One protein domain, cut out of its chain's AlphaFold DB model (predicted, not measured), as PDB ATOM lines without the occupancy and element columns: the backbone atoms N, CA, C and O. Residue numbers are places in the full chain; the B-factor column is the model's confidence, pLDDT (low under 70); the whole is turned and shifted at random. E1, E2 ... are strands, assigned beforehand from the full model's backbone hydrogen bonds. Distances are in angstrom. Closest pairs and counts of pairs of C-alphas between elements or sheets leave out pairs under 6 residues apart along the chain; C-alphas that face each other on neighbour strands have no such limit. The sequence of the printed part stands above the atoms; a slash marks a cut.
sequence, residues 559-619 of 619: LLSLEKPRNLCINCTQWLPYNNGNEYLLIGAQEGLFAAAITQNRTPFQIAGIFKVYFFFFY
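AT A GLANCE: This is residues 559 to 619 of the 619 residues of the protein "Hypothetical protein" of Meloidogyne enterolobii (UniProt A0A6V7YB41). There is little regular structure here: a small sheet of three strands, E1 - E2 - E3, with unnamed stretches before and after it. It is an antiparallel meander, each strand beside the one before; residues 598 to 619 fold back, and residues 605 to 606 pair antiparallel with 594 to 595 of E3. The printed part has 61 residues, 21 in named strands, and no named helix: all strand. It is only just compact, close to loose, with a radius of gyration of the C-alphas of 12.1 A and spans of 33 by 32 by 21 A.

IN THESE COORDINATES: Find C-alpha 570 at (-37.209, -13.462, -27.636); E1 runs from there to 577, 20.2 A. E2, residues 583 to 589, covers 19.2 A. E3, residues 592 to 597, covers 16.9 A and ends at (-51.489, -16.745, -34.951).

HOW THE PARTS SIT: Look at hairpin E1 and E2, 161 degrees: N 574 and O 586 are 2.9 A apart. In hairpin E2 and E3, 158 degrees, N 587 and O 594 are 2.8 A apart. Edge strands are E1 and E3.

THE WHOLE: The farthest C-alphas, Gln 600 and Tyr 619, are 36.5 A apart. The printed part has no cut, and both links are tight. Its mean pLDDT is 72.1; 24 residues are under 70, among them 615 to 619.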
ATOM      1  N   LEU A 559     -47.522 -22.965 -27.255       60.19
ATOM      2  CA  LEU A 559     -48.203 -22.052 -28.173       60.19
ATOM      3  C   LEU A 559     -47.491 -22.055 -29.522       60.19
ATOM      4  O   LEU A 559     -48.117 -21.927 -30.566       60.19
ATOM      5  N   LEU A 560     -46.165 -22.192 -29.481       67.81
ATOM      6  CA  LEU A 560     -45.312 -22.189 -30.651       67.81
ATOM      7  C   LEU A 560     -44.013 -22.945 -30.359       67.81
ATOM      8  O   LEU A 560     -43.306 -22.628 -29.402       67.81
ATOM      9  N   SER A 561     -43.685 -23.918 -31.209       66.88
ATOM     10  CA  SER A 561     -42.365 -24.554 -31.244       66.88
ATOM     11  C   SER A 561     -41.495 -23.855 -32.283       66.88
ATOM     12  O   SER A 561     -41.888 -23.756 -33.446       66.88
ATOM     13  N   LEU A 562     -40.316 -23.374 -31.887       70.81
ATOM     14  CA  LEU A 562     -39.328 -22.820 -32.812       70.81
ATOM     15  C   LEU A 562     -38.185 -23.822 -32.983       70.81
ATOM     16  O   LEU A 562     -37.335 -23.967 -32.105       70.81
ATOM     17  N   GLU A 563     -38.164 -24.518 -34.116       64.25
ATOM     18  CA  GLU A 563     -37.089 -25.453 -34.453       64.25
ATOM     19  C   GLU A 563     -35.862 -24.718 -35.011       64.25
ATOM     20  O   GLU A 563     -35.972 -23.701 -35.704       64.25
ATOM     21  N   LYS A 564     -34.660 -25.239 -34.733       55.28
ATOM     22  CA  LYS A 564     -33.423 -24.723 -35.337       55.28
ATOM     23  C   LYS A 564     -33.472 -24.922 -36.861       55.28
ATOM     24  O   LYS A 564     -33.865 -25.999 -37.300       55.28
ATOM     25  N   PRO A 565     -33.047 -23.936 -37.675       56.66
ATOM     26  CA  PRO A 565     -32.301 -22.723 -37.315       56.66
ATOM     27  C   PRO A 565     -33.174 -21.467 -37.107       56.66
ATOM     28  O   PRO A 565     -32.650 -20.361 -37.072       56.66
ATOM     29  N   ARG A 566     -34.502 -21.606 -37.002       63.41
ATOM     30  CA  ARG A 566     -35.460 -20.489 -36.866       63.41
ATOM     31  C   ARG A 566     -35.771 -20.141 -35.404       63.41
ATOM     32  O   ARG A 566     -36.834 -19.605 -35.099       63.41
ATOM     33  N   ASN A 567     -34.867 -20.472 -34.487       72.69
ATOM     34  CA  ASN A 567     -34.991 -20.097 -33.087       72.69
ATOM     35  C   ASN A 567     -34.730 -18.594 -32.935       72.69
ATOM     36  O   ASN A 567     -33.669 -18.111 -33.313       72.69
ATOM     37  N   LEU A 568     -35.701 -17.875 -32.379       77.44
ATOM     38  CA  LEU A 568     -35.608 -16.438 -32.135       77.44
ATOM     39  C   LEU A 568     -35.104 -16.169 -30.715       77.44
ATOM     40  O   LEU A 568     -35.502 -16.858 -29.770       77.44
ATOM     41  N   CYS A 569     -34.281 -15.136 -30.545       80.00
ATOM     42  CA  CYS A 569     -33.905 -14.614 -29.234       80.00
ATOM     43  C   CYS A 569     -34.989 -13.651 -28.728       80.00
ATOM     44  O   CYS A 569     -34.915 -12.441 -28.941       80.00
ATOM     45  N   ILE A 570     -36.023 -14.203 -28.087       82.62
ATOM     46  CA  ILE A 570     -37.209 -13.462 -27.636       82.62
ATOM     47  C   ILE A 570     -36.874 -12.565 -26.435       82.62
ATOM     48  O   ILE A 570     -36.471 -13.056 -25.382       82.62
ATOM     49  N   ASN A 571     -37.115 -11.262 -26.583       81.50
ATOM     50  CA  ASN A 571     -36.934 -10.247 -25.543       81.50
ATOM     51  C   ASN A 571     -38.255  -9.885 -24.851       81.50
ATOM     52  O   ASN A 571     -38.279  -9.664 -23.642       81.50
ATOM     53  N   CYS A 572     -39.357  -9.821 -25.600       79.69
ATOM     54  CA  CYS A 572     -40.686  -9.540 -25.062       79.69
ATOM     55  C   CYS A 572     -41.791 -10.177 -25.913       79.69
ATOM     56  O   CYS A 572     -41.603 -10.473 -27.093       79.69
ATOM     57  N   THR A 573     -42.964 -10.375 -25.313       83.06
ATOM     58  CA  THR A 573     -44.152 -10.899 -25.998       83.06
ATOM     59  C   THR A 573     -45.388 -10.120 -25.580       83.06
ATOM     60  O   THR A 573     -45.578  -9.885 -24.388       83.06
ATOM     61  N   GLN A 574     -46.243  -9.766 -26.536       82.00
ATOM     62  CA  GLN A 574     -47.506  -9.074 -26.286       82.00
ATOM     63  C   GLN A 574     -48.651  -9.838 -26.947       82.00
ATOM     64  O   GLN A 574     -48.593 -10.170 -28.130       82.00
ATOM     65  N   TRP A 575     -49.705 -10.100 -26.182       79.75
ATOM     66  CA  TRP A 575     -50.929 -10.701 -26.704       79.75
ATOM     67  C   TRP A 575     -51.857  -9.617 -27.259       79.75
ATOM     68  O   TRP A 575     -52.046  -8.577 -26.620       79.75
ATOM     69  N   LEU A 576     -52.408  -9.859 -28.452       77.75
ATOM     70  CA  LEU A 576     -53.333  -8.963 -29.140       77.75
ATOM     71  C   LEU A 576     -54.653  -9.701 -29.430       77.75
ATOM     72  O   LEU A 576     -54.720 -10.479 -30.388       77.75
ATOM     73  N   PRO A 577     -55.710  -9.458 -28.634       66.88
ATOM     74  CA  PRO A 577     -57.048  -9.947 -28.944       66.88
ATOM     75  C   PRO A 577     -57.640  -9.107 -30.086       66.88
ATOM     76  O   PRO A 577     -57.848  -7.905 -29.932       66.88
ATOM     77  N   TYR A 578     -57.889  -9.714 -31.251       64.56
ATOM     78  CA  TYR A 578     -58.511  -9.036 -32.396       64.56
ATOM     79  C   TYR A 578     -59.978  -9.466 -32.549       64.56
ATOM     80  O   TYR A 578     -60.301 -10.650 -32.462       64.56
ATOM     81  N   ASN A 579     -60.869  -8.509 -32.834       51.12
ATOM     82  CA  ASN A 579     -62.338  -8.629 -32.747       51.12
ATOM     83  C   ASN A 579     -63.032  -9.617 -33.717       51.12
ATOM     84  O   ASN A 579     -64.256  -9.665 -33.745       51.12
ATOM     85  N   ASN A 580     -62.291 -10.429 -34.479       54.44
ATOM     86  CA  ASN A 580     -62.840 -11.357 -35.481       54.44
ATOM     87  C   ASN A 580     -62.432 -12.830 -35.244       54.44
ATOM     88  O   ASN A 580     -62.377 -13.612 -36.189       54.44
ATOM     89  N   GLY A 581     -62.102 -13.215 -34.004       57.25
ATOM     90  CA  GLY A 581     -61.786 -14.610 -33.644       57.25
ATOM     91  C   GLY A 581     -60.371 -15.086 -34.009       57.25
ATOM     92  O   GLY A 581     -60.049 -16.256 -33.819       57.25
ATOM     93  N   ASN A 582     -59.511 -14.186 -34.497       61.81
ATOM     94  CA  ASN A 582     -58.094 -14.458 -34.739       61.81
ATOM     95  C   ASN A 582     -57.246 -13.769 -33.666       61.81
ATOM     96  O   ASN A 582     -57.113 -12.546 -33.656       61.81
ATOM     97  N   GLU A 583     -56.664 -14.565 -32.776       77.75
ATOM     98  CA  GLU A 583     -55.750 -14.101 -31.735       77.75
ATOM     99  C   GLU A 583     -54.307 -14.133 -32.250       77.75
ATOM    100  O   GLU A 583     -53.844 -15.162 -32.757       77.75
ATOM    101  N   TYR A 584     -53.590 -13.014 -32.110       81.50
ATOM    102  CA  TYR A 584     -52.189 -12.908 -32.514       81.50
ATOM    103  C   TYR A 584     -51.270 -12.718 -31.306       81.50
ATOM    104  O   TYR A 584     -51.545 -11.940 -30.390       81.50
ATOM    105  N   LEU A 585     -50.138 -13.412 -31.345       85.06
ATOM    106  CA  LEU A 585     -49.009 -13.236 -30.448       85.06
ATOM    107  C   LEU A 585     -47.938 -12.408 -31.156       85.06
ATOM    108  O   LEU A 585     -47.396 -12.825 -32.182       85.06
ATOM    109  N   LEU A 586     -47.619 -11.249 -30.592       85.75
ATOM    110  CA  LEU A 586     -46.517 -10.413 -31.036       85.75
ATOM    111  C   LEU A 586     -45.252 -10.795 -30.261       85.75
ATOM    112  O   LEU A 586     -45.264 -10.831 -29.032       85.75
ATOM    113  N   ILE A 587     -44.167 -11.077 -30.975       86.88
ATOM    114  CA  ILE A 587     -42.896 -11.553 -30.429       86.88
ATOM    115  C   ILE A 587     -41.817 -10.537 -30.807       86.88
ATOM    116  O   ILE A 587     -41.419 -10.433 -31.967       86.88
ATOM    117  N   GLY A 588     -41.350  -9.771 -29.825       86.75
ATOM    118  CA  GLY A 588     -40.192  -8.897 -29.969       86.75
ATOM    119  C   GLY A 588     -38.922  -9.690 -29.711       86.75
ATOM    120  O   GLY A 588     -38.694 -10.134 -28.587       86.75
ATOM    121  N   ALA A 589     -38.101  -9.870 -30.740       85.44
ATOM    122  CA  ALA A 589     -36.853 -10.612 -30.667       85.44
ATOM    123  C   ALA A 589     -35.654  -9.741 -31.073       85.44
ATOM    124  O   ALA A 589     -35.795  -8.630 -31.602       85.44
ATOM    125  N   GLN A 590     -34.449 -10.248 -30.827       82.44
ATOM    126  CA  GLN A 590     -33.218  -9.574 -31.230       82.44
ATOM    127  C   GLN A 590     -33.059  -9.496 -32.759       82.44
ATOM    128  O   GLN A 590     -32.365  -8.610 -33.251       82.44
ATOM    129  N   GLU A 591     -33.720 -10.386 -33.496       82.25
ATOM    130  CA  GLU A 591     -33.720 -10.471 -34.958       82.25
ATOM    131  C   GLU A 591     -34.822  -9.626 -35.625       82.25
ATOM    132  O   GLU A 591     -34.833  -9.481 -36.849       82.25
ATOM    133  N   GLY A 592     -35.758  -9.076 -34.844       85.88
ATOM    134  CA  GLY A 592     -36.861  -8.262 -35.351       85.88
ATOM    135  C   GLY A 592     -38.169  -8.459 -34.595       85.88
ATOM    136  O   GLY A 592     -38.220  -9.094 -33.542       85.88
ATOM    137  N   LEU A 593     -39.240  -7.885 -35.139       86.38
ATOM    138  CA  LEU A 593     -40.596  -8.065 -34.626       86.38
ATOM    139  C   LEU A 593     -41.324  -9.131 -35.443       86.38
ATOM    140  O   LEU A 593     -41.369  -9.051 -36.670       86.38
ATOM    141  N   PHE A 594     -41.923 -10.103 -34.765       85.62
ATOM    142  CA  PHE A 594     -42.623 -11.221 -35.388       85.62
ATOM    143  C   PHE A 594     -44.065 -11.312 -34.893       85.62
ATOM    144  O   PHE A 594     -44.358 -10.951 -33.755       85.62
ATOM    145  N   ALA A 595     -44.959 -11.829 -35.734       85.44
ATOM    146  CA  ALA A 595     -46.336 -12.139 -35.369       85.44
ATOM    147  C   ALA A 595     -46.645 -13.618 -35.639       85.44
ATOM    148  O   ALA A 595     -46.264 -14.162 -36.677       85.44
ATOM    149  N   ALA A 596     -47.346 -14.262 -34.706       83.50
ATOM    150  CA  ALA A 596     -47.822 -15.639 -34.822       83.50
ATOM    151  C   ALA A 596     -49.319 -15.711 -34.496       83.50
ATOM    152  O   ALA A 596     -49.773 -15.081 -33.544       83.50
ATOM    153  N   ALA A 597     -50.091 -16.467 -35.277       79.44
ATOM    154  CA  ALA A 597     -51.489 -16.745 -34.951       79.44
ATOM    155  C   ALA A 597     -51.551 -17.856 -33.889       79.44
ATOM    156  O   ALA A 597     -50.844 -18.850 -34.013       79.44
ATOM    157  N   ILE A 598     -52.383 -17.695 -32.859       68.25
ATOM    158  CA  ILE A 598     -52.498 -18.665 -31.752       68.25
ATOM    159  C   ILE A 598     -53.454 -19.813 -32.116       68.25
ATOM    160  O   ILE A 598     -53.244 -20.958 -31.726       68.25
ATOM    161  N   THR A 599     -54.490 -19.527 -32.908       62.72
ATOM    162  CA  THR A 599     -55.531 -20.496 -33.298       62.72
ATOM    163  C   THR A 599     -55.152 -21.364 -34.498       62.72
ATOM    164  O   THR A 599     -55.744 -22.417 -34.718       62.72
ATOM    165  N   GLN A 600     -54.154 -20.952 -35.277       59.59
ATOM    166  CA  GLN A 600     -53.609 -21.722 -36.390       59.59
ATOM    167  C   GLN A 600     -52.129 -21.909 -36.104       59.59
ATOM    168  O   GLN A 600     -51.422 -20.913 -36.023       59.59
ATOM    169  N   ASN A 601     -51.674 -23.154 -35.965       57.09
ATOM    170  CA  ASN A 601     -50.305 -23.545 -35.609       57.09
ATOM    171  C   ASN A 601     -49.284 -23.173 -36.721       57.09
ATOM    172  O   ASN A 601     -48.639 -24.029 -37.323       57.09
ATOM    173  N   ARG A 602     -49.220 -21.891 -37.093       62.44
ATOM    174  CA  ARG A 602     -48.432 -21.337 -38.196       62.44
ATOM    175  C   ARG A 602     -47.118 -20.787 -37.665       62.44
ATOM    176  O   ARG A 602     -47.052 -20.203 -36.587       62.44
ATOM    177  N   THR A 603     -46.075 -20.922 -38.476       68.81
ATOM    178  CA  THR A 603     -44.767 -20.326 -38.194       68.81
ATOM    179  C   THR A 603     -44.869 -18.800 -38.115       68.81
ATOM    180  O   THR A 603     -45.574 -18.208 -38.940       68.81
ATOM    181  N   PRO A 604     -44.149 -18.152 -37.184       77.38
ATOM    182  CA  PRO A 604     -44.157 -16.702 -37.054       77.38
ATOM    183  C   PRO A 604     -43.628 -16.044 -38.330       77.38
ATOM    184  O   PRO A 604     -42.663 -16.527 -38.927       77.38
ATOM    185  N   PHE A 605     -44.234 -14.929 -38.732       82.06
ATOM    186  CA  PHE A 605     -43.751 -14.106 -39.842       82.06
ATOM    187  C   PHE A 605     -43.196 -12.780 -39.323       82.06
ATOM    188  O   PHE A 605     -43.692 -12.227 -38.340       82.06
ATOM    189  N   GLN A 606     -42.143 -12.283 -39.970       83.88
ATOM    190  CA  GLN A 606     -41.499 -11.026 -39.598       83.88
ATOM    191  C   GLN A 606     -42.315  -9.834 -40.106       83.88
ATOM    192  O   GLN A 606     -42.730  -9.802 -41.265       83.88
ATOM    193  N   ILE A 607     -42.506  -8.832 -39.251       83.94
ATOM    194  CA  ILE A 607     -43.087  -7.546 -39.629       83.94
ATOM    195  C   ILE A 607     -41.982  -6.694 -40.258       83.94
ATOM    196  O   ILE A 607     -40.954  -6.414 -39.637       83.94
ATOM    197  N   ALA A 608     -42.190  -6.293 -41.512       79.44
ATOM    198  CA  ALA A 608     -41.225  -5.498 -42.260       79.44
ATOM    199  C   ALA A 608     -40.958  -4.141 -41.582       79.44
ATOM    200  O   ALA A 608     -41.870  -3.499 -41.064       79.44
ATOM    201  N   GLY A 609     -39.699  -3.696 -41.612       77.44
ATOM    202  CA  GLY A 609     -39.279  -2.390 -41.092       77.44
ATOM    203  C   GLY A 609     -38.792  -2.381 -39.639       77.44
ATOM    204  O   GLY A 609     -38.263  -1.363 -39.204       77.44
ATOM    205  N   ILE A 610     -38.899  -3.495 -38.900       79.88
ATOM    206  CA  ILE A 610     -38.410  -3.598 -37.514       79.88
ATOM    207  C   ILE A 610     -37.397  -4.739 -37.398       79.88
ATOM    208  O   ILE A 610     -37.743  -5.920 -37.425       79.88
ATOM    209  N   PHE A 611     -36.127  -4.361 -37.250       77.25
ATOM    210  CA  PHE A 611     -34.990  -5.287 -37.312       77.25
ATOM    211  C   PHE A 611     -34.457  -5.724 -35.945       77.25
ATOM    212  O   PHE A 611     -33.764  -6.730 -35.878       77.25
ATOM    213  N   LYS A 612     -34.749  -4.982 -34.865       78.50
ATOM    214  CA  LYS A 612     -34.365  -5.325 -33.484       78.50
ATOM    215  C   LYS A 612     -35.372  -4.742 -32.500       78.50
ATOM    216  O   LYS A 612     -35.741  -3.577 -32.638       78.50
ATOM    217  N   VAL A 613     -35.780  -5.519 -31.500       78.69
ATOM    218  CA  VAL A 613     -36.683  -5.059 -30.435       78.69
ATOM    219  C   VAL A 613     -35.993  -5.223 -29.088       78.69
ATOM    220  O   VAL A 613     -35.582  -6.324 -28.733       78.69
ATOM    221  N   TYR A 614     -35.875  -4.132 -28.333       75.00
ATOM    222  CA  TYR A 614     -35.312  -4.119 -26.983       75.00
ATOM    223  C   TYR A 614     -36.413  -3.813 -25.972       75.00
ATOM    224  O   TYR A 614     -37.280  -2.980 -26.229       75.00
ATOM    225  N   PHE A 615     -36.375  -4.478 -24.822       63.88
ATOM    226  CA  PHE A 615     -37.335  -4.266 -23.746       63.88
ATOM    227  C   PHE A 615     -36.674  -3.465 -22.618       63.88
ATOM    228  O   PHE A 615     -35.695  -3.918 -22.029       63.88
ATOM    229  N   PHE A 616     -37.190  -2.264 -22.350       51.81
ATOM    230  CA  PHE A 616     -36.727  -1.377 -21.282       51.81
ATOM    231  C   PHE A 616     -37.834  -1.225 -20.234       51.81
ATOM    232  O   PHE A 616     -38.933  -0.782 -20.559       51.81
ATOM    233  N   PHE A 617     -37.540  -1.571 -18.978       41.66
ATOM    234  CA  PHE A 617     -38.393  -1.240 -17.834       41.66
ATOM    235  C   PHE A 617     -37.997   0.141 -17.299       41.66
ATOM    236  O   PHE A 617     -36.856   0.328 -16.878       41.66
ATOM    237  N   PHE A 618     -38.936   1.086 -17.286       36.56
ATOM    238  CA  PHE A 618     -38.849   2.270 -16.430       36.56
ATOM    239  C   PHE A 618     -39.546   1.947 -15.103       36.56
ATOM    240  O   PHE A 618     -40.670   1.438 -15.116       36.56
ATOM    241  N   TYR A 619     -38.837   2.169 -13.995       35.09
ATOM    242  CA  TYR A 619     -39.348   2.037 -12.626       35.09
ATOM    243  C   TYR A 619     -40.123   3.276 -12.195       35.09
ATOM    244  O   TYR A 619     -39.680   4.389 -12.565       35.09
TER     245      TYR A 619